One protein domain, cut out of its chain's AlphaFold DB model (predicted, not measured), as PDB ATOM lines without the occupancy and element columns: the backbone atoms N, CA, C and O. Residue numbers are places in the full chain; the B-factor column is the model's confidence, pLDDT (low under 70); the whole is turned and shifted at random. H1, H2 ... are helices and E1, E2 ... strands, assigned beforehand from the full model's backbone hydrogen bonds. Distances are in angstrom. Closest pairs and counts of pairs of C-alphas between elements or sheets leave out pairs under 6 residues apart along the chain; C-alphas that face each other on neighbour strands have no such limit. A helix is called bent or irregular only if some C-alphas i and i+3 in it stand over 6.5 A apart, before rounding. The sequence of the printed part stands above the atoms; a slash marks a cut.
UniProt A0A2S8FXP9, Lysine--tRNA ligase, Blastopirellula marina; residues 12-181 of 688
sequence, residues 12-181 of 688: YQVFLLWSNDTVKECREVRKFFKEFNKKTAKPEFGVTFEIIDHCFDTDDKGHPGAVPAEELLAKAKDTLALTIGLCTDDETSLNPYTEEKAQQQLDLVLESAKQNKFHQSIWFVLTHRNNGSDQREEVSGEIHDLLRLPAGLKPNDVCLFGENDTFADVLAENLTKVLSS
ATOM      1  N   TYR A  12      37.124 -26.269 -17.012       90.12
ATOM      2  CA  TYR A  12      37.988 -26.362 -15.843       90.12
ATOM      3  C   TYR A  12      39.144 -27.309 -16.140       90.12
ATOM      4  O   TYR A  12      38.963 -28.303 -16.844       90.12
ATOM      5  N   GLN A  13      40.323 -27.002 -15.610       90.50
ATOM      6  CA  GLN A  13      41.519 -27.811 -15.824       90.50
ATOM      7  C   GLN A  13      41.750 -28.776 -14.662       90.50
ATOM      8  O   GLN A  13      41.498 -28.439 -13.500       90.50
ATOM      9  N   VAL A  14      42.228 -29.972 -14.991       91.25
ATOM     10  CA  VAL A  14      42.624 -31.021 -14.049       91.25
ATOM     11  C   VAL A  14      44.089 -31.348 -14.295       91.25
ATOM     12  O   VAL A  14      44.431 -31.817 -15.378       91.25
ATOM     13  N   PHE A  15      44.956 -31.121 -13.311       88.62
ATOM     14  CA  PHE A  15      46.325 -31.619 -13.391       88.62
ATOM     15  C   PHE A  15      46.349 -33.105 -13.062       88.62
ATOM     16  O   PHE A  15      45.869 -33.506 -12.009       88.62
ATOM     17  N   LEU A  16      46.912 -33.907 -13.960       89.31
ATOM     18  CA  LEU A  16      47.194 -35.320 -13.743       89.31
ATOM     19  C   LEU A  16      48.709 -35.503 -13.691       89.31
ATOM     20  O   LEU A  16      49.374 -35.457 -14.727       89.31
ATOM     21  N   LEU A  17      49.229 -35.674 -12.481       85.06
ATOM     22  CA  LEU A  17      50.640 -35.900 -12.186       85.06
ATOM     23  C   LEU A  17      50.843 -37.396 -11.944       85.06
ATOM     24  O   LEU A  17      50.129 -37.971 -11.126       85.06
ATOM     25  N   TRP A  18      51.770 -38.044 -12.644       84.12
ATOM     26  CA  TRP A  18      51.956 -39.499 -12.537       84.12
ATOM     27  C   TRP A  18      53.420 -39.932 -12.734       84.12
ATOM     28  O   TRP A  18      54.179 -39.229 -13.397       84.12
ATOM     29  N   SER A  19      53.823 -41.071 -12.164       76.81
ATOM     30  CA  SER A  19      55.128 -41.717 -12.420       76.81
ATOM     31  C   SER A  19      54.999 -42.849 -13.444       76.81
ATOM     32  O   SER A  19      53.906 -43.389 -13.636       76.81
ATOM     33  N   ASN A  20      56.088 -43.276 -14.092       75.38
ATOM     34  CA  ASN A  20      56.071 -44.344 -15.105       75.38
ATOM     35  C   ASN A  20      55.515 -45.676 -14.582       75.38
ATOM     36  O   ASN A  20      55.001 -46.475 -15.368       75.38
ATOM     37  N   ASP A  21      55.541 -45.891 -13.271       78.00
ATOM     38  CA  ASP A  21      54.968 -47.077 -12.636       78.00
ATOM     39  C   ASP A  21      53.428 -47.063 -12.602       78.00
ATOM     40  O   ASP A  21      52.807 -48.091 -12.341       78.00
ATOM     41  N   THR A  22      52.791 -45.934 -12.946       82.88
ATOM     42  CA  THR A  22      51.328 -45.720 -12.879       82.88
ATOM     43  C   THR A  22      50.668 -45.444 -14.243       82.88
ATOM     44  O   THR A  22      49.586 -44.856 -14.358       82.88
ATOM     45  N   VAL A  23      51.303 -45.884 -15.341       84.50
ATOM     46  CA  VAL A  23      50.798 -45.692 -16.722       84.50
ATOM     47  C   VAL A  23      49.391 -46.268 -16.918       84.50
ATOM     48  O   VAL A  23      48.604 -45.732 -17.709       84.50
ATOM     49  N   LYS A  24      49.070 -47.392 -16.265       86.12
ATOM     50  CA  LYS A  24      47.763 -48.055 -16.408       86.12
ATOM     51  C   LYS A  24      46.665 -47.212 -15.761       86.12
ATOM     52  O   LYS A  24      45.631 -46.976 -16.381       86.12
ATOM     53  N   GLU A  25      46.938 -46.687 -14.581       90.75
ATOM     54  CA  GLU A  25      46.059 -45.871 -13.752       90.75
ATOM     55  C   GLU A  25      45.793 -44.524 -14.430       90.75
ATOM     56  O   GLU A  25      44.645 -44.092 -14.550       90.75
ATOM     57  N   CYS A  26      46.824 -43.922 -15.029       88.50
ATOM     58  CA  CYS A  26      46.696 -42.717 -15.849       88.50
ATOM     59  C   CYS A  26      45.659 -42.881 -16.985       88.50
ATOM     60  O   CYS A  26      44.874 -41.971 -17.274       88.50
ATOM     61  N   ARG A  27      45.574 -44.065 -17.617       89.88
ATOM     62  CA  ARG A  27      44.551 -44.339 -18.648       89.88
ATOM     63  C   ARG A  27      43.139 -44.392 -18.069       89.88
ATOM     64  O   ARG A  27      42.217 -43.897 -18.721       89.88
ATOM     65  N   GLU A  28      42.967 -44.951 -16.875       91.56
ATOM     66  CA  GLU A  28      41.664 -45.012 -16.205       91.56
ATOM     67  C   GLU A  28      41.190 -43.620 -15.760       91.56
ATOM     68  O   GLU A  28      40.026 -43.289 -15.988       91.56
ATOM     69  N   VAL A  29      42.082 -42.734 -15.292       92.38
ATOM     70  CA  VAL A  29      41.740 -41.320 -15.012       92.38
ATOM     71  C   VAL A  29      41.199 -40.617 -16.261       92.38
ATOM     72  O   VAL A  29      40.148 -39.970 -16.229       92.38
ATOM     73  N   ARG A  30      41.866 -40.784 -17.408       92.94
ATOM     74  CA  ARG A  30      41.410 -40.196 -18.681       92.94
ATOM     75  C   ARG A  30      40.054 -40.751 -19.122       92.94
ATOM     76  O   ARG A  30      39.214 -40.008 -19.637       92.94
ATOM     77  N   LYS A  31      39.827 -42.051 -18.926       93.19
ATOM     78  CA  LYS A  31      38.555 -42.714 -19.235       93.19
ATOM     79  C   LYS A  31      37.429 -42.212 -18.331       93.19
ATOM     80  O   LYS A  31      36.356 -41.907 -18.852       93.19
ATOM     81  N   PHE A  32      37.694 -42.043 -17.034       94.69
ATOM     82  CA  PHE A  32      36.753 -41.468 -16.075       94.69
ATOM     83  C   PHE A  32      36.283 -40.083 -16.524       94.69
ATOM     84  O   PHE A  32      35.092 -39.898 -16.751       94.69
ATOM     85  N   PHE A  33      37.191 -39.130 -16.766       94.00
ATOM     86  CA  PHE A  33      36.784 -37.772 -17.159       94.00
ATOM     87  C   PHE A  33      36.089 -37.715 -18.519       94.00
ATOM     88  O   PHE A  33      35.210 -36.877 -18.723       94.00
ATOM     89  N   LYS A  34      36.423 -38.610 -19.456       92.56
ATOM     90  CA  LYS A  34      35.697 -38.718 -20.728       92.56
ATOM     91  C   LYS A  34      34.233 -39.115 -20.507       92.56
ATOM     92  O   LYS A  34      33.347 -38.520 -21.123       92.56
ATOM     93  N   GLU A  35      33.980 -40.087 -19.636       91.94
ATOM     94  CA  GLU A  35      32.626 -40.534 -19.294       91.94
ATOM     95  C   GLU A  35      31.892 -39.519 -18.407       91.94
ATOM     96  O   GLU A  35      30.765 -39.150 -18.730       91.94
ATOM     97  N   PHE A  36      32.542 -38.993 -17.367       91.38
ATOM     98  CA  PHE A  36      31.984 -37.998 -16.450       91.38
ATOM     99  C   PHE A  36      31.581 -36.711 -17.177       91.38
ATOM    100  O   PHE A  36      30.468 -36.220 -17.000       91.38
ATOM    101  N   ASN A  37      32.422 -36.201 -18.086       92.75
ATOM    102  CA  ASN A  37      32.066 -35.045 -18.912       92.75
ATOM    103  C   ASN A  37      30.826 -35.297 -19.773       92.75
ATOM    104  O   ASN A  37      30.001 -34.402 -19.953       92.75
ATOM    105  N   LYS A  38      30.706 -36.505 -20.333       89.94
ATOM    106  CA  LYS A  38      29.613 -36.873 -21.235       89.94
ATOM    107  C   LYS A  38      28.299 -37.103 -20.489       89.94
ATOM    108  O   LYS A  38      27.259 -36.688 -20.991       89.94
ATOM    109  N   LYS A  39      28.346 -37.797 -19.351       87.75
ATOM    110  CA  LYS A  39      27.165 -38.267 -18.617       87.75
ATOM    111  C   LYS A  39      26.688 -37.295 -17.541       87.75
ATOM    112  O   LYS A  39      25.488 -37.232 -17.327       87.75
ATOM    113  N   THR A  40      27.592 -36.519 -16.942       85.25
ATOM    114  CA  THR A  40      27.300 -35.729 -15.733       85.25
ATOM    115  C   THR A  40      27.684 -34.261 -15.910       85.25
ATOM    116  O   THR A  40      26.810 -33.401 -15.949       85.25
ATOM    117  N   ALA A  41      28.964 -33.935 -16.128       84.19
ATOM    118  CA  ALA A  41      29.418 -32.540 -16.054       84.19
ATOM    119  C   ALA A  41      28.781 -31.614 -17.104       84.19
ATOM    120  O   ALA A  41      28.433 -30.474 -16.801       84.19
ATOM    121  N   LYS A  42      28.608 -32.086 -18.346       82.88
ATOM    122  CA  LYS A  42      27.984 -31.280 -19.402       82.88
ATOM    123  C   LYS A  42      26.454 -31.211 -19.270       82.88
ATOM    124  O   LYS A  42      25.944 -30.100 -19.408       82.88
ATOM    125  N   PRO A  43      25.724 -32.320 -19.018       78.12
ATOM    126  CA  PRO A  43      24.272 -32.268 -18.822       78.12
ATOM    127  C   PRO A  43      23.829 -31.548 -17.541       78.12
ATOM    128  O   PRO A  43      22.893 -30.760 -17.602       78.12
ATOM    129  N   GLU A  44      24.494 -31.796 -16.410       79.38
ATOM    130  CA  GLU A  44      24.051 -31.315 -15.094       79.38
ATOM    131  C   GLU A  44      24.661 -29.959 -14.733       79.38
ATOM    132  O   GLU A  44      23.979 -29.093 -14.193       79.38
ATOM    133  N   PHE A  45      25.938 -29.742 -15.060       81.94
ATOM    134  CA  PHE A  45      26.671 -28.542 -14.643       81.94
ATOM    135  C   PHE A  45      26.989 -27.588 -15.804       81.94
ATOM    136  O   PHE A  45      27.479 -26.483 -15.579       81.94
ATOM    137  N   GLY A  46      26.772 -27.984 -17.062       82.75
ATOM    138  CA  GLY A  46      27.090 -27.155 -18.230       82.75
ATOM    139  C   GLY A  46      28.584 -26.831 -18.401       82.75
ATOM    140  O   GLY A  46      28.922 -25.842 -19.054       82.75
ATOM    141  N   VAL A  47      29.487 -27.628 -17.817       88.00
ATOM    142  CA  VAL A  47      30.950 -27.417 -17.863       88.00
ATOM    143  C   VAL A  47      31.670 -28.644 -18.429       88.00
ATOM    144  O   VAL A  47      31.072 -29.694 -18.658       88.00
ATOM    145  N   THR A  48      32.964 -28.519 -18.725       91.00
ATOM    146  CA  THR A  48      33.820 -29.639 -19.152       91.00
ATOM    147  C   THR A  48      35.161 -29.588 -18.426       91.00
ATOM    148  O   THR A  48      35.763 -28.522 -18.324       91.00
ATOM    149  N   PHE A  49      35.639 -30.738 -17.961       92.25
ATOM    150  CA  PHE A  49      36.954 -30.904 -17.348       92.25
ATOM    151  C   PHE A  49      37.978 -31.368 -18.385       92.25
ATOM    152  O   PHE A  49      37.762 -32.370 -19.069       92.25
ATOM    153  N   GLU A  50      39.080 -30.644 -18.514       91.69
ATOM    154  CA  GLU A  50      40.169 -30.947 -19.442       91.69
ATOM    155  C   GLU A  50      41.418 -31.359 -18.653       91.69
ATOM    156  O   GLU A  50      41.790 -30.721 -17.672       91.69
ATOM    157  N   ILE A  51      42.015 -32.493 -19.036       90.94
ATOM    158  CA  ILE A  51      43.182 -33.044 -18.342       90.94
ATOM    159  C   ILE A  51      44.444 -32.424 -18.931       90.94
ATOM    160  O   ILE A  51      44.682 -32.507 -20.138       90.94
ATOM    161  N   ILE A  52      45.273 -31.873 -18.054       86.50
ATOM    162  CA  ILE A  52      46.642 -31.475 -18.335       86.50
ATOM    163  C   ILE A  52      47.551 -32.504 -17.677       86.50
ATOM    164  O   ILE A  52      47.600 -32.637 -16.456       86.50
ATOM    165  N   ASP A  53      48.233 -33.256 -18.522       81.44
ATOM    166  CA  ASP A  53      48.950 -34.464 -18.154       81.44
ATOM    167  C   ASP A  53      50.454 -34.202 -18.025       81.44
ATOM    168  O   ASP A  53      51.038 -33.522 -18.876       81.44
ATOM    169  N   HIS A  54      51.072 -34.722 -16.965       79.44
ATOM    170  CA  HIS A  54      52.499 -34.568 -16.721       79.44
ATOM    171  C   HIS A  54      53.083 -35.788 -15.991       79.44
ATOM    172  O   HIS A  54      52.677 -36.100 -14.872       79.44
ATOM    173  N   CYS A  55      54.049 -36.455 -16.627       76.19
ATOM    174  CA  CYS A  55      54.847 -37.502 -15.990       76.19
ATOM    175  C   CYS A  55      56.033 -36.861 -15.259       76.19
ATOM    176  O   CYS A  55      56.726 -36.059 -15.883       76.19
ATOM    177  N   PHE A  56      56.254 -37.200 -13.986       69.00
ATOM    178  CA  PHE A  56      57.272 -36.555 -13.143       69.00
ATOM    179  C   PHE A  56      58.596 -37.330 -12.983       69.00
ATOM    180  O   PHE A  56      59.457 -36.916 -12.203       69.00
ATOM    181  N   ASP A  57      58.788 -38.417 -13.733       61.81
ATOM    182  CA  ASP A  57      60.035 -39.192 -13.724       61.81
ATOM    183  C   ASP A  57      61.162 -38.540 -14.543       61.81
ATOM    184  O   ASP A  57      60.934 -37.724 -15.437       61.81
ATOM    185  N   THR A  58      62.405 -38.920 -14.232       54.69
ATOM    186  CA  THR A  58      63.622 -38.331 -14.805       54.69
ATOM    187  C   THR A  58      63.730 -38.489 -16.322       54.69
ATOM    188  O   THR A  58      63.430 -39.555 -16.863       54.69
ATOM    189  N   ASP A  59      64.247 -37.457 -16.997       52.09
ATOM    190  CA  ASP A  59      64.620 -37.542 -18.414       52.09
ATOM    191  C   ASP A  59      65.773 -38.546 -18.656       52.09
ATOM    192  O   ASP A  59      66.438 -39.000 -17.723       52.09
ATOM    193  N   ASP A  60      66.082 -38.849 -19.926       46.06
ATOM    194  CA  ASP A  60      67.206 -39.722 -20.337       46.06
ATOM    195  C   ASP A  60      68.602 -39.220 -19.873       46.06
ATOM    196  O   ASP A  60      69.631 -39.830 -20.183       46.06
ATOM    197  N   LYS A  61      68.671 -38.081 -19.166       46.69
ATOM    198  CA  LYS A  61      69.878 -37.461 -18.603       46.69
ATOM    199  C   LYS A  61      69.864 -37.397 -17.069       46.69
ATOM    200  O   LYS A  61      70.826 -36.886 -16.497       46.69
ATOM    201  N   GLY A  62      68.844 -37.946 -16.408       48.41
ATOM    202  CA  GLY A  62      68.750 -38.009 -14.950       48.41
ATOM    203  C   GLY A  62      68.350 -36.692 -14.275       48.41
ATOM    204  O   GLY A  62      68.603 -36.544 -13.079       48.41
ATOM    205  N   HIS A  63      67.753 -35.733 -14.991       49.41
ATOM    206  CA  HIS A  63      67.179 -34.541 -14.358       49.41
ATOM    207  C   HIS A  63      65.773 -34.845 -13.822       49.41
ATOM    208  O   HIS A  63      64.965 -35.399 -14.569       49.41
ATOM    209  N   PRO A  64      65.436 -34.465 -12.577       48.88
ATOM    210  CA  PRO A  64      64.071 -34.561 -12.074       48.88
ATOM    211  C   PRO A  64      63.160 -33.589 -12.832       48.88
ATOM    212  O   PRO A  64      63.456 -32.396 -12.909       48.88
ATOM    213  N   GLY A  65      62.058 -34.082 -13.396       55.03
ATOM    214  CA  GLY A  65      61.169 -33.299 -14.256       55.03
ATOM    215  C   GLY A  65      59.731 -33.314 -13.762       55.03
ATOM    216  O   GLY A  65      58.895 -33.902 -14.421       55.03
ATOM    217  N   ALA A  66      59.439 -32.688 -12.618       56.25
ATOM    218  CA  ALA A  66      58.123 -32.783 -11.969       56.25
ATOM    219  C   ALA A  66      57.184 -31.577 -12.173       56.25
ATOM    220  O   ALA A  66      56.107 -31.532 -11.569       56.25
ATOM    221  N   VAL A  67      57.569 -30.576 -12.976       60.19
ATOM    222  CA  VAL A  67      56.731 -29.389 -13.195       60.19
ATOM    223  C   VAL A  67      56.231 -29.311 -14.642       60.19
ATOM    224  O   VAL A  67      57.050 -29.321 -15.568       60.19
ATOM    225  N   PRO A  68      54.905 -29.164 -14.868       68.56
ATOM    226  CA  PRO A  68      54.360 -28.962 -16.204       68.56
ATOM    227  C   PRO A  68      55.023 -27.773 -16.908       68.56
ATOM    228  O   PRO A  68      55.323 -26.756 -16.283       68.56
ATOM    229  N   ALA A  69      55.216 -27.881 -18.225       70.31
ATOM    230  CA  ALA A  69      55.780 -26.794 -19.022       70.31
ATOM    231  C   ALA A  69      55.002 -25.478 -18.816       70.31
ATOM    232  O   ALA A  69      53.780 -25.490 -18.654       70.31
ATOM    233  N   GLU A  70      55.693 -24.337 -18.876       70.56
ATOM    234  CA  GLU A  70      55.122 -23.001 -18.627       70.56
ATOM    235  C   GLU A  70      53.849 -22.727 -19.457       70.56
ATOM    236  O   GLU A  70      52.870 -22.173 -18.956       70.56
ATOM    237  N   GLU A  71      53.807 -23.210 -20.701       71.19
ATOM    238  CA  GLU A  71      52.643 -23.109 -21.590       71.19
ATOM    239  C   GLU A  71      51.406 -23.871 -21.082       71.19
ATOM    240  O   GLU A  71      50.272 -23.459 -21.334       71.19
ATOM    241  N   LEU A  72      51.601 -24.987 -20.373       71.38
ATOM    242  CA  LEU A  72      50.529 -25.782 -19.771       71.38
ATOM    243  C   LEU A  72      50.039 -25.147 -18.468       71.38
ATOM    244  O   LEU A  72      48.830 -25.071 -18.244       71.38
ATOM    245  N   LEU A  73      50.956 -24.618 -17.655       74.25
ATOM    246  CA  LEU A  73      50.620 -23.870 -16.440       74.25
ATOM    247  C   LEU A  73      49.793 -22.620 -16.768       74.25
ATOM    248  O   LEU A  73      48.784 -22.351 -16.116       74.25
ATOM    249  N   ALA A  74      50.135 -21.914 -17.849       74.75
ATOM    250  CA  ALA A  74      49.378 -20.758 -18.321       74.75
ATOM    251  C   ALA A  74      47.921 -21.093 -18.701       74.75
ATOM    252  O   ALA A  74      47.036 -20.264 -18.492       74.75
ATOM    253  N   LYS A  75      47.643 -22.304 -19.214       73.31
ATOM    254  CA  LYS A  75      46.277 -22.759 -19.554       73.31
ATOM    255  C   LYS A  75      45.408 -23.048 -18.332       73.31
ATOM    256  O   LYS A  75      44.187 -22.975 -18.438       73.31
ATOM    257  N   ALA A  76      46.025 -23.396 -17.205       76.62
ATOM    258  CA  ALA A  76      45.344 -23.733 -15.956       76.62
ATOM    259  C   ALA A  76      45.115 -22.524 -15.039       76.62
ATOM    260  O   ALA A  76      44.382 -22.623 -14.052       76.62
ATOM    261  N   LYS A  77      45.719 -21.374 -15.362       76.69
ATOM    262  CA  LYS A  77      45.568 -20.139 -14.596       76.69
ATOM    263  C   LYS A  77      44.083 -19.782 -14.443       76.69
ATOM    264  O   LYS A  77      43.330 -19.795 -15.414       76.69
ATOM    265  N   ASP A  78      43.667 -19.523 -13.205       74.94
ATOM    266  CA  ASP A  78      42.303 -19.139 -12.804       74.94
ATOM    267  C   ASP A  78      41.194 -20.192 -13.069       74.94
ATOM    268  O   ASP A  78      40.029 -19.951 -12.754       74.94
ATOM    269  N   THR A  79      41.523 -21.370 -13.620       84.31
ATOM    270  CA  THR A  79      40.545 -22.416 -14.004       84.31
ATOM    271  C   THR A  79      40.903 -23.821 -13.515       84.31
ATOM    272  O   THR A  79      40.164 -24.773 -13.777       84.31
ATOM    273  N   LEU A  80      42.012 -23.973 -12.787       85.75
ATOM    274  CA  LEU A  80      42.411 -25.236 -12.175       85.75
ATOM    275  C   LEU A  80      41.415 -25.650 -11.080       85.75
ATOM    276  O   LEU A  80      41.303 -25.000 -10.042       85.75
ATOM    277  N   ALA A  81      40.716 -26.761 -11.304       86.88
ATOM    278  CA  ALA A  81      39.715 -27.298 -10.386       86.88
ATOM    279  C   ALA A  81      40.251 -28.437  -9.512       86.88
ATOM    280  O   ALA A  81      39.851 -28.569  -8.359       86.88
ATOM    281  N   LEU A  82      41.154 -29.261 -10.047       88.75
ATOM    282  CA  LEU A  82      41.606 -30.473  -9.371       88.75
ATOM    283  C   LEU A  82      43.051 -30.805  -9.753       88.75
ATOM    284  O   LEU A  82      43.425 -30.680 -10.917       88.75
ATOM    285  N   THR A  83      43.838 -31.263  -8.788       88.50
ATOM    286  CA  THR A  83      45.095 -31.980  -9.025       88.50
ATOM    287  C   THR A  83      44.917 -33.427  -8.591       88.50
ATOM    288  O   THR A  83      44.438 -33.688  -7.492       88.50
ATOM    289  N   ILE A  84      45.307 -34.353  -9.458       90.56
ATOM    290  CA  ILE A  84      45.337 -35.792  -9.222       90.56
ATOM    291  C   ILE A  84      46.793 -36.230  -9.308       90.56
ATOM    292  O   ILE A  84      47.413 -36.072 -10.360       90.56
ATOM    293  N   GLY A  85      47.326 -36.765  -8.218       88.25
ATOM    294  CA  GLY A  85      48.627 -37.426  -8.201       88.25
ATOM    295  C   GLY A  85      48.480 -38.943  -8.244       88.25
ATOM    296  O   GLY A  85      47.603 -39.487  -7.578       88.25
ATOM    297  N   LEU A  86      49.326 -39.618  -9.018       87.69
ATOM    298  CA  LEU A  86      49.450 -41.073  -9.075       87.69
ATOM    299  C   LEU A  86      50.899 -41.458  -8.766       87.69
ATOM    300  O   LEU A  86      51.817 -41.006  -9.453       87.69
ATOM    301  N   CYS A  87      51.107 -42.285  -7.748       84.12
ATOM    302  CA  CYS A  87      52.431 -42.794  -7.396       84.12
ATOM    303  C   CYS A  87      52.355 -44.177  -6.733       84.12
ATOM    304  O   CYS A  87      51.272 -44.705  -6.473       84.12
ATOM    305  N   THR A  88      53.519 -44.769  -6.479       80.50
ATOM    306  CA  THR A  88      53.679 -45.970  -5.651       80.50
ATOM    307  C   THR A  88      54.210 -45.587  -4.267       80.50
ATOM    308  O   THR A  88      54.663 -44.459  -4.058       80.50
ATOM    309  N   ASP A  89      54.173 -46.518  -3.315       73.94
ATOM    310  CA  ASP A  89      54.757 -46.348  -1.978       73.94
ATOM    311  C   ASP A  89      56.299 -46.479  -1.936       73.94
ATOM    312  O   ASP A  89      56.877 -46.560  -0.849       73.94
ATOM    313  N   ASP A  90      56.972 -46.458  -3.096       70.62
ATOM    314  CA  ASP A  90      58.436 -46.449  -3.212       70.62
ATOM    315  C   ASP A  90      59.039 -45.042  -3.020       70.62
ATOM    316  O   ASP A  90      58.513 -44.037  -3.504       70.62
ATOM    317  N   GLU A  91      60.201 -44.963  -2.360       60.25
ATOM    318  CA  GLU A  91      60.861 -43.696  -1.997       60.25
ATOM    319  C   GLU A  91      61.195 -42.819  -3.215       60.25
ATOM    320  O   GLU A  91      61.206 -41.590  -3.104       60.25
ATOM    321  N   THR A  92      61.447 -43.424  -4.381       60.44
ATOM    322  CA  THR A  92      61.769 -42.691  -5.614       60.44
ATOM    323  C   THR A  92      60.550 -41.992  -6.220       60.44
ATOM    324  O   THR A  92      60.664 -40.860  -6.693       60.44
ATOM    325  N   SER A  93      59.369 -42.606  -6.106       60.38
ATOM    326  CA  SER A  93      58.085 -42.042  -6.540       60.38
ATOM    327  C   SER A  93      57.562 -40.955  -5.590       60.38
ATOM    328  O   SER A  93      56.779 -40.098  -5.998       60.38
ATOM    329  N   LEU A  94      58.006 -40.956  -4.329       58.16
ATOM    330  CA  LEU A  94      57.566 -40.013  -3.292       58.16
ATOM    331  C   LEU A  94      58.364 -38.689  -3.257       58.16
ATOM    332  O   LEU A  94      57.945 -37.749  -2.573       58.16
ATOM    333  N   ASN A  95      59.506 -38.581  -3.960       60.16
ATOM    334  CA  ASN A  95      60.418 -37.430  -3.825       60.16
ATOM    335  C   ASN A  95      61.177 -36.996  -5.116       60.16
ATOM    336  O   ASN A  95      62.391 -37.193  -5.211       60.16
ATOM    337  N   PRO A  96      60.515 -36.339  -6.092       54.34
ATOM    338  CA  PRO A  96      61.087 -36.075  -7.425       54.34
ATOM    339  C   PRO A  96      61.690 -34.659  -7.681       54.34
ATOM    340  O   PRO A  96      61.561 -34.143  -8.789       54.34
ATOM    341  N   TYR A  97      62.353 -33.967  -6.735       57.38
ATOM    342  CA  TYR A  97      62.689 -32.526  -6.920       57.38
ATOM    343  C   TYR A  97      64.146 -32.163  -7.255       57.38
ATOM    344  O   TYR A  97      65.014 -32.356  -6.409       57.38
ATOM    345  N   THR A  98      64.359 -31.446  -8.379       51.16
ATOM    346  CA  THR A  98      65.277 -30.279  -8.509       51.16
ATOM    347  C   THR A  98      64.938 -29.385  -9.730       51.16
ATOM    348  O   THR A  98      65.388 -29.682 -10.829       51.16
ATOM    349  N   GLU A  99      64.227 -28.259  -9.552       54.09
ATOM    350  CA  GLU A  99      64.455 -26.988 -10.291       54.09
ATOM    351  C   GLU A  99      63.586 -25.830  -9.743       54.09
ATOM    352  O   GLU A  99      62.390 -25.977  -9.511       54.09
ATOM    353  N   GLU A 100      64.178 -24.647  -9.543       58.81
ATOM    354  CA  GLU A 100      63.591 -23.539  -8.756       58.81
ATOM    355  C   GLU A 100      62.606 -22.642  -9.547       58.81
ATOM    356  O   GLU A 100      61.783 -21.938  -8.965       58.81
ATOM    357  N   LYS A 101      62.663 -22.654 -10.888       55.72
ATOM    358  CA  LYS A 101      61.959 -21.677 -11.746       55.72
ATOM    359  C   LYS A 101      60.541 -22.096 -12.141       55.72
ATOM    360  O   LYS A 101      59.633 -21.268 -12.136       55.72
ATOM    361  N   ALA A 102      60.336 -23.365 -12.484       60.12
ATOM    362  CA  ALA A 102      59.018 -23.877 -12.852       60.12
ATOM    363  C   ALA A 102      58.089 -23.958 -11.622       60.12
ATOM    364  O   ALA A 102      56.896 -23.665 -11.712       60.12
ATOM    365  N   GLN A 103      58.672 -24.238 -10.452       67.56
ATOM    366  CA  GLN A 103      57.995 -24.248  -9.159       67.56
ATOM    367  C   GLN A 103      57.245 -22.935  -8.875       67.56
ATOM    368  O   GLN A 103      56.070 -22.957  -8.520       67.56
ATOM    369  N   GLN A 104      57.876 -21.789  -9.149       69.31
ATOM    370  CA  GLN A 104      57.268 -20.467  -8.953       69.31
ATOM    371  C   GLN A 104      56.007 -20.248  -9.809       69.31
ATOM    372  O   GLN A 104      55.053 -19.625  -9.352       69.31
ATOM    373  N   GLN A 105      55.973 -20.755 -11.048       69.81
ATOM    374  CA  GLN A 105      54.804 -20.619 -11.929       69.81
ATOM    375  C   GLN A 105      53.651 -21.522 -11.491       69.81
ATOM    376  O   GLN A 105      52.490 -21.116 -11.532       69.81
ATOM    377  N   LEU A 106      53.967 -22.737 -11.043       74.31
ATOM    378  CA  LEU A 106      52.977 -23.662 -10.506       74.31
ATOM    379  C   LEU A 106      52.356 -23.122  -9.212       74.31
ATOM    380  O   LEU A 106      51.135 -23.155  -9.064       74.31
ATOM    381  N   ASP A 107      53.172 -22.553  -8.323       74.00
ATOM    382  CA  ASP A 107      52.695 -21.920  -7.092       74.00
ATOM    383  C   ASP A 107      51.762 -20.738  -7.389       74.00
ATOM    384  O   ASP A 107      50.704 -20.640  -6.775       74.00
ATOM    385  N   LEU A 108      52.051 -19.913  -8.405       72.50
ATOM    386  CA  LEU A 108      51.151 -18.833  -8.841       72.50
ATOM    387  C   LEU A 108      49.794 -19.346  -9.358       72.50
ATOM    388  O   LEU A 108      48.752 -18.744  -9.082       72.50
ATOM    389  N   VAL A 109      49.781 -20.451 -10.112       75.94
ATOM    390  CA  VAL A 109      48.537 -21.081 -10.591       75.94
ATOM    391  C   VAL A 109      47.729 -21.634  -9.416       75.94
ATOM    392  O   VAL A 109      46.518 -21.419  -9.352       75.94
ATOM    393  N   LEU A 110      48.391 -22.298  -8.467       72.94
ATOM    394  CA  LEU A 110      47.757 -22.891  -7.288       72.94
ATOM    395  C   LEU A 110      47.261 -21.827  -6.306       72.94
ATOM    396  O   LEU A 110      46.171 -21.973  -5.760       72.94
ATOM    397  N   GLU A 111      48.001 -20.737  -6.107       74.69
ATOM    398  CA  GLU A 111      47.563 -19.594  -5.303       74.69
ATOM    399  C   GLU A 111      46.323 -18.932  -5.903       74.69
ATOM    400  O   GLU A 111      45.359 -18.692  -5.175       74.69
ATOM    401  N   SER A 112      46.293 -18.708  -7.222       73.25
ATOM    402  CA  SER A 112      45.086 -18.206  -7.885       73.25
ATOM    403  C   SER A 112      43.909 -19.183  -7.741       73.25
ATOM    404  O   SER A 112      42.793 -18.793  -7.388       73.25
ATOM    405  N   ALA A 113      44.142 -20.480  -7.947       71.50
ATOM    406  CA  ALA A 113      43.098 -21.496  -7.838       71.50
ATOM    407  C   ALA A 113      42.552 -21.632  -6.398       71.50
ATOM    408  O   ALA A 113      41.344 -21.806  -6.199       71.50
ATOM    409  N   LYS A 114      43.421 -21.470  -5.386       69.31
ATOM    410  CA  LYS A 114      43.058 -21.398  -3.960       69.31
ATOM    411  C   LYS A 114      42.285 -20.118  -3.628       69.31
ATOM    412  O   LYS A 114      41.284 -20.200  -2.919       69.31
ATOM    413  N   GLN A 115      42.678 -18.957  -4.160       66.88
ATOM    414  CA  GLN A 115      41.957 -17.683  -3.971       66.88
ATOM    415  C   GLN A 115      40.538 -17.728  -4.541       66.88
ATOM    416  O   GLN A 115      39.608 -17.195  -3.937       66.88
ATOM    417  N   ASN A 116      40.359 -18.430  -5.657       65.12
ATOM    418  CA  ASN A 116      39.050 -18.657  -6.249       65.12
ATOM    419  C   ASN A 116      38.219 -19.722  -5.502       65.12
ATOM    420  O   ASN A 116      37.040 -19.867  -5.788       65.12
ATOM    421  N   LYS A 117      38.781 -20.418  -4.500       63.62
ATOM    422  CA  LYS A 117      38.132 -21.476  -3.695       63.62
ATOM    423  C   LYS A 117      37.666 -22.707  -4.490       63.62
ATOM    424  O   LYS A 117      36.770 -23.417  -4.046       63.62
ATOM    425  N   PHE A 118      38.253 -22.974  -5.656       67.94
ATOM    426  CA  PHE A 118      37.805 -24.060  -6.542       67.94
ATOM    427  C   PHE A 118      38.634 -25.344  -6.406       67.94
ATOM    428  O   PHE A 118      38.131 -26.429  -6.699       67.94
ATOM    429  N   HIS A 119      39.891 -25.212  -5.975       81.69
ATOM    430  CA  HIS A 119      40.916 -26.242  -6.114       81.69
ATOM    431  C   HIS A 119      40.940 -27.276  -4.981       81.69
ATOM    432  O   HIS A 119      40.968 -26.910  -3.806       81.69
ATOM    433  N   GLN A 120      41.031 -28.557  -5.347       84.12
ATOM    434  CA  GLN A 120      41.435 -29.647  -4.454       84.12
ATOM    435  C   GLN A 120      42.587 -30.460  -5.051       84.12
ATOM    436  O   GLN A 120      42.757 -30.507  -6.268       84.12
ATOM    437  N   SER A 121      43.357 -31.114  -4.188       86.31
ATOM    438  CA  SER A 121      44.429 -32.041  -4.544       86.31
ATOM    439  C   SER A 121      44.127 -33.409  -3.936       86.31
ATOM    440  O   SER A 121      43.876 -33.503  -2.736       86.31
ATOM    441  N   ILE A 122      44.133 -34.459  -4.747       89.81
ATOM    442  CA  ILE A 122      43.918 -35.843  -4.318       89.81
ATOM    443  C   ILE A 122      45.034 -36.714  -4.881       89.81
ATOM    444  O   ILE A 122      45.420 -36.562  -6.040       89.81
ATOM    445  N   TRP A 123      45.579 -37.603  -4.064       89.88
ATOM    446  CA  TRP A 123      46.658 -38.497  -4.472       89.88
ATOM    447  C   TRP A 123      46.212 -39.945  -4.335       89.88
ATOM    448  O   TRP A 123      45.725 -40.332  -3.280       89.88
ATOM    449  N   PHE A 124      46.374 -40.740  -5.390       91.00
ATOM    450  CA  PHE A 124      46.141 -42.179  -5.360       91.00
ATOM    451  C   PHE A 124      47.483 -42.898  -5.325       91.00
ATOM    452  O   PHE A 124      48.319 -42.701  -6.212       91.00
ATOM    453  N   VAL A 125      47.674 -43.734  -4.309       88.06
ATOM    454  CA  VAL A 125      48.953 -44.396  -4.054       88.06
ATOM    455  C   VAL A 125      48.773 -45.903  -4.112       88.06
ATOM    456  O   VAL A 125      48.010 -46.479  -3.331       88.06
ATOM    457  N   LEU A 126      49.476 -46.530  -5.056       85.31
ATOM    458  CA  LEU A 126      49.559 -47.981  -5.150       85.31
ATOM    459  C   LEU A 126      50.454 -48.481  -4.018       85.31
ATOM    460  O   LEU A 126      51.631 -48.126  -3.966       85.31
ATOM    461  N   THR A 127      49.907 -49.308  -3.129       79.38
ATOM    462  CA  THR A 127      50.683 -49.925  -2.048       79.38
ATOM    463  C   THR A 127      50.800 -51.430  -2.228       79.38
ATOM    464  O   THR A 127      49.830 -52.128  -2.534       79.38
ATOM    465  N   HIS A 128      52.005 -51.945  -1.986       69.19
ATOM    466  CA  HIS A 128      52.269 -53.383  -1.924       69.19
ATOM    467  C   HIS A 128      52.056 -53.962  -0.512       69.19
ATOM    468  O   HIS A 128      52.269 -55.156  -0.285       69.19
ATOM    469  N   ARG A 129      51.640 -53.136   0.460       66.81
ATOM    470  CA  ARG A 129      51.381 -53.543   1.848       66.81
ATOM    471  C   ARG A 129      49.954 -54.079   1.992       66.81
ATOM    472  O   ARG A 129      48.984 -53.433   1.606       66.81
ATOM    473  N   ASN A 130      49.816 -55.272   2.571       57.75
ATOM    474  CA  ASN A 130      48.522 -55.933   2.746       57.75
ATOM    475  C   ASN A 130      47.874 -55.471   4.067       57.75
ATOM    476  O   ASN A 130      48.069 -56.100   5.108       57.75
ATOM    477  N   ASN A 131      47.148 -54.348   4.030       59.38
ATOM    478  CA  ASN A 131      46.616 -53.681   5.225       59.38
ATOM    479  C   ASN A 131      45.081 -53.793   5.314       59.38
ATOM    480  O   ASN A 131      44.380 -53.559   4.323       59.38
ATOM    481  N   GLY A 132      44.557 -54.119   6.504       59.16
ATOM    482  CA  GLY A 132      43.115 -54.080   6.809       59.16
ATOM    483  C   GLY A 132      42.561 -52.645   6.866       59.16
ATOM    484  O   GLY A 132      43.338 -51.693   6.877       59.16
ATOM    485  N   SER A 133      41.232 -52.473   6.918       59.53
ATOM    486  CA  SER A 133      40.560 -51.155   6.880       59.53
ATOM    487  C   SER A 133      41.102 -50.158   7.907       59.53
ATOM    488  O   SER A 133      41.429 -49.033   7.543       59.53
ATOM    489  N   ASP A 134      41.291 -50.598   9.152       56.88
ATOM    490  CA  ASP A 134      41.688 -49.736  10.276       56.88
ATOM    491  C   ASP A 134      43.158 -49.279  10.195       56.88
ATOM    492  O   ASP A 134      43.552 -48.325  10.854       56.88
ATOM    493  N   GLN A 135      43.976 -49.933   9.360       66.44
ATOM    494  CA  GLN A 135      45.383 -49.580   9.124       66.44
ATOM    495  C   GLN A 135      45.576 -48.682   7.892       66.44
ATOM    496  O   GLN A 135      46.655 -48.126   7.697       66.44
ATOM    497  N   ARG A 136      44.557 -48.532   7.031       71.88
ATOM    498  CA  ARG A 136      44.662 -47.722   5.805       71.88
ATOM    499  C   ARG A 136      44.699 -46.219   6.100       71.88
ATOM    500  O   ARG A 136      45.416 -45.507   5.404       71.88
ATOM    501  N   GLU A 137      43.994 -45.745   7.127       73.19
ATOM    502  CA  GLU A 137      44.025 -44.328   7.530       73.19
ATOM    503  C   GLU A 137      45.384 -43.917   8.114       73.19
ATOM    504  O   GLU A 137      45.918 -42.871   7.751       73.19
ATOM    505  N   GLU A 138      45.982 -44.764   8.959       76.00
ATOM    506  CA  GLU A 138      47.311 -44.521   9.538       76.00
ATOM    507  C   GLU A 138      48.384 -44.453   8.441       76.00
ATOM    508  O   GLU A 138      49.157 -43.500   8.377       76.00
ATOM    509  N   VAL A 139      48.356 -45.399   7.496       77.00
ATOM    510  CA  VAL A 139      49.300 -45.443   6.366       77.00
ATOM    511  C   VAL A 139      49.065 -44.305   5.367       77.00
ATOM    512  O   VAL A 139      50.021 -43.792   4.789       77.00
ATOM    513  N   SER A 140      47.819 -43.863   5.178       80.69
ATOM    514  CA  SER A 140      47.499 -42.680   4.372       80.69
ATOM    515  C   SER A 140      48.103 -41.410   4.987       80.69
ATOM    516  O   SER A 140      48.730 -40.622   4.276       80.69
ATOM    517  N   GLY A 141      48.014 -41.258   6.315       79.06
ATOM    518  CA  GLY A 141      48.672 -40.184   7.063       79.06
ATOM    519  C   GLY A 141      50.200 -40.230   6.965       79.06
ATOM    520  O   GLY A 141      50.824 -39.210   6.678       79.06
ATOM    521  N   GLU A 142      50.806 -41.413   7.113       80.44
ATOM    522  CA  GLU A 142      52.254 -41.596   6.922       80.44
ATOM    523  C   GLU A 142      52.699 -41.195   5.508       80.44
ATOM    524  O   GLU A 142      53.685 -40.477   5.338       80.44
ATOM    525  N   ILE A 143      51.967 -41.628   4.477       79.38
ATOM    526  CA  ILE A 143      52.283 -41.312   3.081       79.38
ATOM    527  C   ILE A 143      52.077 -39.819   2.791       79.38
ATOM    528  O   ILE A 143      52.889 -39.227   2.081       79.38
ATOM    529  N   HIS A 144      51.054 -39.180   3.368       83.38
ATOM    530  CA  HIS A 144      50.850 -37.729   3.269       83.38
ATOM    531  C   HIS A 144      52.073 -36.942   3.760       83.38
ATOM    532  O   HIS A 144      52.505 -35.995   3.096       83.38
ATOM    533  N   ASP A 145      52.666 -37.371   4.875       79.06
ATOM    534  CA  ASP A 145      53.867 -36.756   5.445       79.06
ATOM    535  C   ASP A 145      55.140 -37.075   4.642       79.06
ATOM    536  O   ASP A 145      56.041 -36.232   4.544       79.06
ATOM    537  N   LEU A 146      55.219 -38.268   4.042       76.00
ATOM    538  CA  LEU A 146      56.347 -38.700   3.209       76.00
ATOM    539  C   LEU A 146      56.353 -38.060   1.814       76.00
ATOM    540  O   LEU A 146      57.431 -37.872   1.246       76.00
ATOM    541  N   LEU A 147      55.189 -37.678   1.277       74.00
ATOM    542  CA  LEU A 147      55.060 -36.945   0.018       74.00
ATOM    543  C   LEU A 147      55.713 -35.559   0.139       74.00
ATOM    544  O   LEU A 147      55.137 -34.599   0.665       74.00
ATOM    545  N   ARG A 148      56.931 -35.416  -0.395       70.88
ATOM    546  CA  ARG A 148      57.715 -34.172  -0.309       70.88
ATOM    547  C   ARG A 148      57.292 -33.121  -1.335       70.88
ATOM    548  O   ARG A 148      58.123 -32.595  -2.058       70.88
ATOM    549  N   LEU A 149      56.009 -32.786  -1.384       71.81
ATOM    550  CA  LEU A 149      55.429 -31.875  -2.373       71.81
ATOM    551  C   LEU A 149      55.475 -30.397  -1.924       71.81
ATOM    552  O   LEU A 149      55.391 -30.110  -0.724       71.81
ATOM    553  N   PRO A 150      55.508 -29.434  -2.864       67.31
ATOM    554  CA  PRO A 150      55.259 -28.027  -2.592       67.31
ATOM    555  C   PRO A 150      53.946 -27.820  -1.845       67.31
ATOM    556  O   PRO A 150      52.963 -28.527  -2.074       67.31
ATOM    557  N   ALA A 151      53.887 -26.782  -1.009       69.06
ATOM    558  CA  ALA A 151      52.698 -26.457  -0.213       69.06
ATOM    559  C   ALA A 151      51.424 -26.255  -1.066       69.06
ATOM    560  O   ALA A 151      50.301 -26.417  -0.581       69.06
ATOM    561  N   GLY A 152      51.580 -25.895  -2.343       65.12
ATOM    562  CA  GLY A 152      50.497 -25.809  -3.317       65.12
ATOM    563  C   GLY A 152      49.875 -27.159  -3.694       65.12
ATOM    564  O   GLY A 152      48.665 -27.210  -3.890       65.12
ATOM    565  N   LEU A 153      50.685 -28.219  -3.785       71.44
ATOM    566  CA  LEU A 153      50.317 -29.538  -4.316       71.44
ATOM    567  C   LEU A 153      50.034 -30.589  -3.240       71.44
ATOM    568  O   LEU A 153      49.525 -31.663  -3.578       71.44
ATOM    569  N   LYS A 154      50.357 -30.295  -1.973       80.06
ATOM    570  CA  LYS A 154      50.070 -31.198  -0.856       80.06
ATOM    571  C   LYS A 154      48.607 -31.682  -0.913       80.06
ATOM    572  O   LYS A 154      47.716 -30.834  -1.025       80.06
ATOM    573  N   PRO A 155      48.359 -33.005  -0.861       82.62
ATOM    574  CA  PRO A 155      47.016 -33.559  -0.950       82.62
ATOM    575  C   PRO A 155      46.094 -33.003   0.130       82.62
ATOM    576  O   PRO A 155      46.488 -32.845   1.287       82.62
ATOM    577  N   ASN A 156      44.842 -32.769  -0.247       84.19
ATOM    578  CA  ASN A 156      43.728 -32.732   0.689       84.19
ATOM    579  C   ASN A 156      43.355 -34.142   1.154       84.19
ATOM    580  O   ASN A 156      42.878 -34.283   2.272       84.19
ATOM    581  N   ASP A 157      43.567 -35.143   0.296       84.94
ATOM    582  CA  ASP A 157      43.248 -36.541   0.566       84.94
ATOM    583  C   ASP A 157      44.251 -37.481  -0.128       84.94
ATOM    584  O   ASP A 157      44.746 -37.173  -1.221       84.94
ATOM    585  N   VAL A 158      44.555 -38.610   0.515       87.44
ATOM    586  CA  VAL A 158      45.455 -39.663   0.024       87.44
ATOM    587  C   VAL A 158      44.694 -40.989   0.036       87.44
ATOM    588  O   VAL A 158      44.401 -41.560   1.088       87.44
ATOM    589  N   CYS A 159      44.396 -41.501  -1.154       89.00
ATOM    590  CA  CYS A 159      43.642 -42.727  -1.368       89.00
ATOM    591  C   CYS A 159      44.590 -43.890  -1.669       89.00
ATOM    592  O   CYS A 159      45.298 -43.887  -2.676       89.00
ATOM    593  N   LEU A 160      44.578 -44.913  -0.819       86.56
ATOM    594  CA  LEU A 160      45.382 -46.119  -1.021       86.56
ATOM    595  C   LEU A 160      44.600 -47.155  -1.827       86.56
ATOM    596  O   LEU A 160      43.415 -47.375  -1.570       86.56
ATOM    597  N   PHE A 161      45.272 -47.832  -2.753       87.19
ATOM    598  CA  PHE A 161      44.730 -49.007  -3.436       87.19
ATOM    599  C   PHE A 161      45.812 -50.086  -3.562       87.19
ATOM    600  O   PHE A 161      46.992 -49.776  -3.728       87.19
ATOM    601  N   GLY A 162      45.418 -51.352  -3.430       80.50
ATOM    602  CA  GLY A 162      46.311 -52.512  -3.533       80.50
ATOM    603  C   GLY A 162      45.843 -53.529  -4.577       80.50
ATOM    604  O   GLY A 162      44.897 -53.286  -5.319       80.50
ATOM    605  N   GLU A 163      46.473 -54.708  -4.613       68.12
ATOM    606  CA  GLU A 163      46.178 -55.759  -5.612       68.12
ATOM    607  C   GLU A 163      44.740 -56.309  -5.560       68.12
ATOM    608  O   GLU A 163      44.252 -56.845  -6.553       68.12
ATOM    609  N   ASN A 164      44.058 -56.173  -4.418       74.00
ATOM    610  CA  ASN A 164      42.674 -56.625  -4.232       74.00
ATOM    611  C   ASN A 164      41.628 -55.555  -4.591       74.00
ATOM    612  O   ASN A 164      40.435 -55.858  -4.597       74.00
ATOM    613  N   ASP A 165      42.053 -54.321  -4.869       79.88
ATOM    614  CA  ASP A 165      41.171 -53.210  -5.212       79.88
ATOM    615  C   ASP A 165      41.137 -53.014  -6.737       79.88
ATOM    616  O   ASP A 165      42.154 -53.101  -7.426       79.88
ATOM    617  N   THR A 166      39.970 -52.680  -7.291       86.44
ATOM    618  CA  THR A 166      39.892 -52.225  -8.686       86.44
ATOM    619  C   THR A 166      40.112 -50.715  -8.711       86.44
ATOM    620  O   THR A 166      39.245 -49.961  -8.276       86.44
ATOM    621  N   PHE A 167      41.244 -50.249  -9.254       87.94
ATOM    622  CA  PHE A 167      41.575 -48.813  -9.299       87.94
ATOM    623  C   PHE A 167      40.451 -47.953  -9.900       87.94
ATOM    624  O   PHE A 167      40.188 -46.860  -9.410       87.94
ATOM    625  N   ALA A 168      39.749 -48.449 -10.924       87.06
ATOM    626  CA  ALA A 168      38.625 -47.736 -11.530       87.06
ATOM    627  C   ALA A 168      37.464 -47.477 -10.549       87.06
ATOM    628  O   ALA A 168      36.847 -46.414 -10.625       87.06
ATOM    629  N   ASP A 169      37.195 -48.403  -9.625       85.75
ATOM    630  CA  ASP A 169      36.126 -48.265  -8.631       85.75
ATOM    631  C   ASP A 169      36.540 -47.268  -7.541       85.75
ATOM    632  O   ASP A 169      35.805 -46.319  -7.266       85.75
ATOM    633  N   VAL A 170      37.770 -47.402  -7.024       87.12
ATOM    634  CA  VAL A 170      38.361 -46.463  -6.050       87.12
ATOM    635  C   VAL A 170      38.405 -45.042  -6.621       87.12
ATOM    636  O   VAL A 170      38.063 -44.069  -5.946       87.12
ATOM    637  N   LEU A 171      38.786 -44.906  -7.892       90.69
ATOM    638  CA  LEU A 171      38.808 -43.640  -8.612       90.69
ATOM    639  C   LEU A 171      37.401 -43.041  -8.746       90.69
ATOM    640  O   LEU A 171      37.216 -41.851  -8.485       90.69
ATOM    641  N   ALA A 172      36.416 -43.840  -9.166       87.31
ATOM    642  CA  ALA A 172      35.057 -43.367  -9.403       87.31
ATOM    643  C   ALA A 172      34.371 -42.916  -8.109       87.31
ATOM    644  O   ALA A 172      33.747 -41.853  -8.101       87.31
ATOM    645  N   GLU A 173      34.515 -43.681  -7.027       86.69
ATOM    646  CA  GLU A 173      33.961 -43.356  -5.711       86.69
ATOM    647  C   GLU A 173      34.483 -42.002  -5.208       86.69
ATOM    648  O   GLU A 173      33.703 -41.093  -4.904       86.69
ATOM    649  N   ASN A 174      35.805 -41.829  -5.209       88.44
ATOM    650  CA  ASN A 174      36.443 -40.639  -4.656       88.44
ATOM    651  C   ASN A 174      36.255 -39.406  -5.551       88.44
ATOM    652  O   ASN A 174      35.879 -38.335  -5.065       88.44
ATOM    653  N   LEU A 175      36.445 -39.532  -6.869       89.44
ATOM    654  CA  LEU A 175      36.317 -38.385  -7.770       89.44
ATOM    655  C   LEU A 175      34.871 -37.923  -7.956       89.44
ATOM    656  O   LEU A 175      34.646 -36.718  -8.061       89.44
ATOM    657  N   THR A 176      33.886 -38.826  -7.972       85.50
ATOM    658  CA  THR A 176      32.471 -38.422  -8.083       85.50
ATOM    659  C   THR A 176      32.040 -37.643  -6.846       85.50
ATOM    660  O   THR A 176      31.446 -36.573  -6.972       85.50
ATOM    661  N   LYS A 177      32.416 -38.114  -5.650       84.19
ATOM    662  CA  LYS A 177      32.156 -37.412  -4.386       84.19
ATOM    663  C   LYS A 177      32.779 -36.017  -4.375       84.19
ATOM    664  O   LYS A 177      32.119 -35.048  -4.014       84.19
ATOM    665  N   VAL A 178      34.034 -35.906  -4.812       85.06
ATOM    666  CA  VAL A 178      34.754 -34.632  -4.916       85.06
ATOM    667  C   VAL A 178      34.063 -33.693  -5.907       85.06
ATOM    668  O   VAL A 178      33.738 -32.564  -5.550       85.06
ATOM    669  N   LEU A 179      33.809 -34.129  -7.140       86.56
ATOM    670  CA  LEU A 179      33.323 -33.255  -8.215       86.56
ATOM    671  C   LEU A 179      31.849 -32.852  -8.063       86.56
ATOM    672  O   LEU A 179      31.467 -31.804  -8.594       86.56
ATOM    673  N   SER A 180      31.060 -33.637  -7.326       81.62
ATOM    674  CA  SER A 180      29.625 -33.414  -7.095       81.62
ATOM    675  C   SER A 180      29.285 -32.896  -5.689       81.62
ATOM    676  O   SER A 180      28.110 -32.785  -5.357       81.62
ATOM    677  N   SER A 181      30.277 -32.575  -4.849       80.38
ATOM    678  CA  SER A 181      30.033 -32.071  -3.489       80.38
ATOM    679  C   SER A 181      29.334 -30.706  -3.482       80.38
ATOM    680  O   SER A 181      29.645 -29.849  -4.309       80.38
TER     681      SER A 181
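AT A GLANCE: This is residues 12 to 181 of the 688 residues of the protein "Lysine--tRNA ligase" of Blastopirellula marina (UniProt A0A2S8FXP9). A twisted sheet of five parallel strands forms the core of a three-layer domain, with H1 and H5 covering one face and H2 and H4 the other. H3 packs beside H2 and only grazes the sheet with its residues 109 to 114. The printed part has 170 residues, with five named strands and five named helices alternating as E1 H1 E2 H2 E3 H3 E4 H4 E5 H5; the sheet's order is E2, E1, E3, E4, E5. The class is mixed, helices and strands; the whole is compact, with a radius of gyration of the C-alphas of 15.7 A and spans of 41 by 40 by 29 A.

IN THESE COORDINATES: E1, residues 12 to 18, begins with C-alpha 12 at (37.988, -26.362, -15.843). H1, residues 20 to 45, is 33.4 A long, irregular with C-alphas 21 and 24 8.2 A apart, and has a kink of 41 degrees near residue 37. E2 is residues 48 to 55, 22.7 A, and H2 residues 70 to 76. E3, residues 80 to 88, is 24.5 A long. H3 is residues 100 to 115, 22.9 A, E4 residues 120 to 126, H4 residues 133 to 146, 20.4 A, and E5 residues 157 to 161. H5, residues 167 to 179, ends with C-alpha 179 at (33.323, -33.255, -8.215).

HOW THE PARTS SIT: E1 is parallel to E2, with N 14 and O 50 2.8 A apart, and to E3, with N 84 and O 15 at 2.7 A. E4 is parallel to E3, with N 124 and O 85 at 2.8 A, and to E5, with N 159 and O 123 at 2.8 A. H1 is over E1 and E3 at a height over the sheet of 6.7 A. On the same face, H5 runs along the strands over E4. H5 touches H1 at a steep tilt of 42 degrees, the same way, closest at the C-alphas of Glu 28 and Ala 168, 6.2 A. On the opposite face, H4 runs across E4 and E5, at 67 degrees to E4 on the local plane. H2 is over E1 and touches H3 at a shallow tilt of 9 degrees, closest at the C-alphas of Leu 73 and Leu 106, 6.4 A. E1, H1, E2 are a strand-helix-strand unit, two parallel neighbour strands joined through a helix, as are E3, H3, E4 and E4, H4, E5; E2, H2, E3 are a split one, with E1 between; each crossover is right-handed. Every O i to N i+4 pair is within hydrogen-bond range in H5; in H1 17 of 22 are, in H2 2 of 3, in H3 10 of 12 and in H4 8 of 10.

THE WHOLE: The C-alphas of Glu 44 and Lys 61, the two farthest apart, are 46.4 A apart. The printed part has no cut. The links E2 to H2 and E3 to H3 are long. Mean pLDDT of the printed part is 77.0; 45 residues are under 70, among them 56 to 68 and 91 to 105.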